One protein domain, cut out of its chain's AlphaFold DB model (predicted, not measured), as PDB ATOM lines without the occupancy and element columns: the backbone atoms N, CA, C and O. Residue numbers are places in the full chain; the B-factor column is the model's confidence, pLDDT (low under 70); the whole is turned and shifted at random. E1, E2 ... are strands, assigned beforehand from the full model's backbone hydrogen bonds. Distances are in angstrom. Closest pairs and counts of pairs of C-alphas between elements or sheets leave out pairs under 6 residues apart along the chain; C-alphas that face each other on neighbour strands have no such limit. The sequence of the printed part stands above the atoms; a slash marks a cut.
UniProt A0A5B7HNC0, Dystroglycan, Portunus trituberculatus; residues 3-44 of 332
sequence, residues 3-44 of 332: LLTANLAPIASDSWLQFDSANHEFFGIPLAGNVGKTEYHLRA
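This is residues 3 to 44 of the 332 residues of the protein "Dystroglycan" of Portunus trituberculatus (UniProt A0A5B7HNC0). With little regular structure, the domain is two small strand pairs, E1 with E4 and the hairpin E2 and E3, joined by two long loops. The loop of residues 29 to 39 makes a wide arc from E3 to E4. The 42 printed residues include four named strands, E1 to E4, and no named helix; the class is all strand, with 15 residues in named elements, and both sheets are antiparallel. The whole is only just compact, close to loose, with a radius of gyration of the C-alphas of 10.4 A and spans of 30 by 22 by 16 A.

E1, residues 3 to 5, is antiparallel to E4, residues 40 to 43, at 140 degrees; N 4 and O 41 are within hydrogen-bond range at 2.9 A. E2, residues 17 to 20, and E3, residues 25 to 28, form a hairpin at 148 degrees, with N 18 and O 27 at 2.8 A. The closest C-alphas of E1 and E2, Leu 3 and Phe 19, are 6.2 A apart. E3 and E4 are apart.

E1 begins at C-alpha 3 (-5.424, 37.233, 21.835) and is 7.1 A long. E2 is 10.3 A, E3 10.1 A and E4 9.5 A, ending at C-alpha 43 (-7.492, 34.152, 26.762).

The farthest C-alphas, Ala 32 and Ala 44, are 30.7 A apart. The printed part has no cut; the links E1 to E2 and E3 to E4 are long. No printed residue is under 70 in pLDDT.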
ATOM      1  N   LEU A   3      -4.284  37.049  22.733       88.62
ATOM      2  CA  LEU A   3      -5.424  37.233  21.835       88.62
ATOM      3  C   LEU A   3      -5.448  36.120  20.779       88.62
ATOM      4  O   LEU A   3      -4.414  35.765  20.213       88.62
ATOM      5  N   LEU A   4      -6.634  35.565  20.538       89.12
ATOM      6  CA  LEU A   4      -6.896  34.497  19.577       89.12
ATOM      7  C   LEU A   4      -8.031  34.912  18.635       89.12
ATOM      8  O   LEU A   4      -8.866  35.749  18.980       89.12
ATOM      9  N   THR A   5      -8.088  34.294  17.461       90.50
ATOM     10  CA  THR A   5      -9.241  34.384  16.548       90.50
ATOM     11  C   THR A   5     -10.488  33.706  17.142       90.50
ATOM     12  O   THR A   5     -10.380  32.934  18.098       90.50
ATOM     13  N   ALA A   6     -11.670  33.935  16.554       87.94
ATOM     14  CA  ALA A   6     -12.908  33.210  16.892       87.94
ATOM     15  C   ALA A   6     -12.741  31.674  16.889       87.94
ATOM     16  O   ALA A   6     -13.267  30.978  17.751       87.94
ATOM     17  N   ASN A   7     -11.919  31.137  15.980       89.25
ATOM     18  CA  ASN A   7     -11.616  29.702  15.897       89.25
ATOM     19  C   ASN A   7     -10.574  29.234  16.940       89.25
ATOM     20  O   ASN A   7     -10.015  28.149  16.806       89.25
ATOM     21  N   LEU A   8     -10.257  30.065  17.943       81.75
ATOM     22  CA  LEU A   8      -9.212  29.870  18.959       81.75
ATOM     23  C   LEU A   8      -7.781  29.690  18.411       81.75
ATOM     24  O   LEU A   8      -6.860  29.429  19.185       81.75
ATOM     25  N   ALA A   9      -7.569  29.883  17.108       84.38
ATOM     26  CA  ALA A   9      -6.249  29.847  16.491       84.38
ATOM     27  C   ALA A   9      -5.448  31.130  16.805       84.38
ATOM     28  O   ALA A   9      -6.061  32.200  16.961       84.38
ATOM     29  N   PRO A  10      -4.101  31.055  16.861       83.00
ATOM     30  CA  PRO A  10      -3.232  32.223  16.968       83.00
ATOM     31  C   PRO A  10      -3.527  33.276  15.898       83.00
ATOM     32  O   PRO A  10      -3.901  32.954  14.771       83.00
ATOM     33  N   ILE A  11      -3.324  34.541  16.252       86.94
ATOM     34  CA  ILE A  11      -3.367  35.651  15.302       86.94
ATOM     35  C   ILE A  11      -2.032  35.714  14.552       86.94
ATOM     36  O   ILE A  11      -0.970  35.595  15.161       86.94
ATOM     37  N   ALA A  12      -2.100  35.876  13.231       84.75
ATOM     38  CA  ALA A  12      -0.929  36.042  12.378       84.75
ATOM     39  C   ALA A  12      -0.320  37.449  12.537       84.75
ATOM     40  O   ALA A  12      -1.020  38.411  12.859       84.75
ATOM     41  N   SER A  13       0.990  37.581  12.330       82.75
ATOM     42  CA  SER A  13       1.735  38.832  12.556       82.75
ATOM     43  C   SER A  13       1.373  39.965  11.586       82.75
ATOM     44  O   SER A  13       1.614  41.128  11.896       82.75
ATOM     45  N   ASP A  14       0.757  39.644  10.450       83.19
ATOM     46  CA  ASP A  14       0.213  40.568   9.450       83.19
ATOM     47  C   ASP A  14      -1.248  40.989   9.722       83.19
ATOM     48  O   ASP A  14      -1.802  41.817   8.998       83.19
ATOM     49  N   SER A  15      -1.881  40.458  10.776       88.50
ATOM     50  CA  SER A  15      -3.222  40.874  11.196       88.50
ATOM     51  C   SER A  15      -3.272  42.369  11.511       88.50
ATOM     52  O   SER A  15      -2.466  42.886  12.285       88.50
ATOM     53  N   TRP A  16      -4.299  43.035  10.973       91.12
ATOM     54  CA  TRP A  16      -4.597  44.452  11.205       91.12
ATOM     55  C   TRP A  16      -4.804  44.808  12.684       91.12
ATOM     56  O   TRP A  16      -4.690  45.980  13.030       91.12
ATOM     57  N   LEU A  17      -5.129  43.817  13.525       92.25
ATOM     58  CA  LEU A  17      -5.311  43.921  14.971       92.25
ATOM     59  C   LEU A  17      -4.341  42.979  15.690       92.25
ATOM     60  O   LEU A  17      -4.286  41.786  15.375       92.25
ATOM     61  N   GLN A  18      -3.650  43.514  16.692       91.44
ATOM     62  CA  GLN A  18      -2.728  42.824  17.591       91.44
ATOM     63  C   GLN A  18      -3.034  43.188  19.057       91.44
ATOM     64  O   GLN A  18      -3.844  44.074  19.345       91.44
ATOM     65  N   PHE A  19      -2.389  42.495  19.999       89.12
ATOM     66  CA  PHE A  19      -2.517  42.743  21.438       89.12
ATOM     67  C   PHE A  19      -1.141  42.786  22.104       89.12
ATOM     68  O   PHE A  19      -0.396  41.805  22.057       89.12
ATOM     69  N   ASP A  20      -0.828  43.909  22.744       84.38
ATOM     70  CA  ASP A  20       0.350  44.083  23.581       84.38
ATOM     71  C   ASP A  20       0.090  43.433  24.946       84.38
ATOM     72  O   ASP A  20      -0.753  43.871  25.732       84.38
ATOM     73  N   SER A  21       0.818  42.355  25.232       79.00
ATOM     74  CA  SER A  21       0.669  41.588  26.467       79.00
ATOM     75  C   SER A  21       1.358  42.208  27.687       79.00
ATOM     76  O   SER A  21       1.079  41.745  28.793       79.00
ATOM     77  N   ALA A  22       2.213  43.221  27.502       74.62
ATOM     78  CA  ALA A  22       2.916  43.937  28.566       74.62
ATOM     79  C   ALA A  22       2.151  45.199  28.996       74.62
ATOM     80  O   ALA A  22       1.949  45.416  30.190       74.62
ATOM     81  N   ASN A  23       1.665  45.987  28.031       83.12
ATOM     82  CA  ASN A  23       0.832  47.168  28.292       83.12
ATOM     83  C   ASN A  23      -0.663  46.825  28.470       83.12
ATOM     84  O   ASN A  23      -1.422  47.637  28.992       83.12
ATOM     85  N   HIS A  24      -1.080  45.606  28.100       84.19
ATOM     86  CA  HIS A  24      -2.479  45.141  28.053       84.19
ATOM     87  C   HIS A  24      -3.374  45.905  27.056       84.19
ATOM     88  O   HIS A  24      -4.594  45.964  27.231       84.19
ATOM     89  N   GLU A  25      -2.790  46.455  25.990       91.06
ATOM     90  CA  GLU A  25      -3.489  47.277  24.998       91.06
ATOM     91  C   GLU A  25      -3.723  46.539  23.671       91.06
ATOM     92  O   GLU A  25      -2.956  45.666  23.264       91.06
ATOM     93  N   PHE A  26      -4.784  46.917  22.960       93.00
ATOM     94  CA  PHE A  26      -5.015  46.495  21.578       93.00
ATOM     95  C   PHE A  26      -4.474  47.559  20.626       93.00
ATOM     96  O   PHE A  26      -4.829  48.729  20.756       93.00
ATOM     97  N   PHE A  27      -3.669  47.157  19.644       93.25
ATOM     98  CA  PHE A  27      -3.106  48.068  18.647       93.25
ATOM     99  C   PHE A  27      -3.340  47.539  17.232       93.25
ATOM    100  O   PHE A  27      -3.385  46.330  17.004       93.25
ATOM    101  N   GLY A  28      -3.537  48.444  16.273       91.00
ATOM    102  CA  GLY A  28      -3.917  48.053  14.921       91.00
ATOM    103  C   GLY A  28      -4.432  49.195  14.051       91.00
ATOM    104  O   GLY A  28      -4.809  50.252  14.554       91.00
ATOM    105  N   ILE A  29      -4.461  48.966  12.736       92.12
ATOM    106  CA  ILE A  29      -5.013  49.888  11.731       92.12
ATOM    107  C   ILE A  29      -5.808  49.057  10.709       92.12
ATOM    108  O   ILE A  29      -5.194  48.364   9.896       92.12
ATOM    109  N   PRO A  30      -7.155  49.090  10.721       90.50
ATOM    110  CA  PRO A  30      -7.960  48.361   9.747       90.50
ATOM    111  C   PRO A  30      -7.837  48.988   8.353       90.50
ATOM    112  O   PRO A  30      -8.018  50.193   8.173       90.50
ATOM    113  N   LEU A  31      -7.574  48.152   7.352       90.12
ATOM    114  CA  LEU A  31      -7.585  48.516   5.937       90.12
ATOM    115  C   LEU A  31      -8.968  48.249   5.319       90.12
ATOM    116  O   LEU A  31      -9.844  47.642   5.934       90.12
ATOM    117  N   ALA A  32      -9.164  48.644   4.057       88.50
ATOM    118  CA  ALA A  32     -10.425  48.432   3.336       88.50
ATOM    119  C   ALA A  32     -10.856  46.948   3.237       88.50
ATOM    120  O   ALA A  32     -12.043  46.663   3.112       88.50
ATOM    121  N   GLY A  33      -9.914  46.001   3.344       84.88
ATOM    122  CA  GLY A  33     -10.196  44.560   3.412       84.88
ATOM    123  C   GLY A  33     -10.662  44.052   4.787       84.88
ATOM    124  O   GLY A  33     -11.024  42.887   4.905       84.88
ATOM    125  N   ASN A  34     -10.659  44.894   5.827       84.50
ATOM    126  CA  ASN A  34     -11.038  44.532   7.199       84.50
ATOM    127  C   ASN A  34     -12.419  45.087   7.604       84.50
ATOM    128  O   ASN A  34     -12.775  45.081   8.781       84.50
ATOM    129  N   VAL A  35     -13.206  45.576   6.639       88.56
ATOM    130  CA  VAL A  35     -14.552  46.122   6.868       88.56
ATOM    131  C   VAL A  35     -15.533  44.994   7.199       88.56
ATOM    132  O   VAL A  35     -15.893  44.195   6.338       88.56
ATOM    133  N   GLY A  36     -16.005  44.946   8.446       88.19
ATOM    134  CA  GLY A  36     -16.983  43.958   8.896       88.19
ATOM    135  C   GLY A  36     -17.094  43.881  10.418       88.19
ATOM    136  O   GLY A  36     -16.792  44.839  11.128       88.19
ATOM    137  N   LYS A  37     -17.522  42.719  10.918       89.19
ATOM    138  CA  LYS A  37     -17.368  42.320  12.322       89.19
ATOM    139  C   LYS A  37     -16.459  41.097  12.370       89.19
ATOM    140  O   LYS A  37     -16.728  40.129  11.665       89.19
ATOM    141  N   THR A  38     -15.455  41.131  13.235       88.44
ATOM    142  CA  THR A  38     -14.553  40.002  13.489       88.44
ATOM    143  C   THR A  38     -14.558  39.717  14.980       88.44
ATOM    144  O   THR A  38     -14.409  40.637  15.784       88.44
ATOM    145  N   GLU A  39     -14.761  38.456  15.353       91.44
ATOM    146  CA  GLU A  39     -14.732  38.019  16.745       91.44
ATOM    147  C   GLU A  39     -13.335  37.511  17.127       91.44
ATOM    148  O   GLU A  39     -12.646  36.847  16.346       91.44
ATOM    149  N   TYR A  40     -12.926  37.853  18.346       92.44
ATOM    150  CA  TYR A  40     -11.630  37.526  18.923       92.44
ATOM    151  C   TYR A  40     -11.809  37.122  20.387       92.44
ATOM    152  O   TYR A  40     -12.670  37.649  21.093       92.44
ATOM    153  N   HIS A  41     -10.960  36.219  20.867       91.62
ATOM    154  CA  HIS A  41     -10.993  35.728  22.240       91.62
ATOM    155  C   HIS A  41      -9.688  36.074  22.960       91.62
ATOM    156  O   HIS A  41      -8.634  35.508  22.667       91.62
ATOM    157  N   LEU A  42      -9.750  36.993  23.929       90.00
ATOM    158  CA  LEU A  42      -8.626  37.272  24.823       90.00
ATOM    159  C   LEU A  42      -8.580  36.200  25.920       90.00
ATOM    160  O   LEU A  42      -9.369  36.220  26.864       90.00
ATOM    161  N   ARG A  43      -7.659  35.241  25.796       82.94
ATOM    162  CA  ARG A  43      -7.492  34.152  26.762       82.94
ATOM    163  C   ARG A  43      -6.448  34.520  27.814       82.94
ATOM    164  O   ARG A  43      -5.304  34.872  27.504       82.94
ATOM    165  N   ALA A  44      -6.812  34.341  29.080       73.12
ATOM    166  CA  ALA A  44      -5.857  34.266  30.178       73.12
ATOM    167  C   ALA A  44      -5.075  32.942  30.084       73.12
ATOM    168  O   ALA A  44      -5.411  31.953  30.731       73.12
TER     169      ALA A  44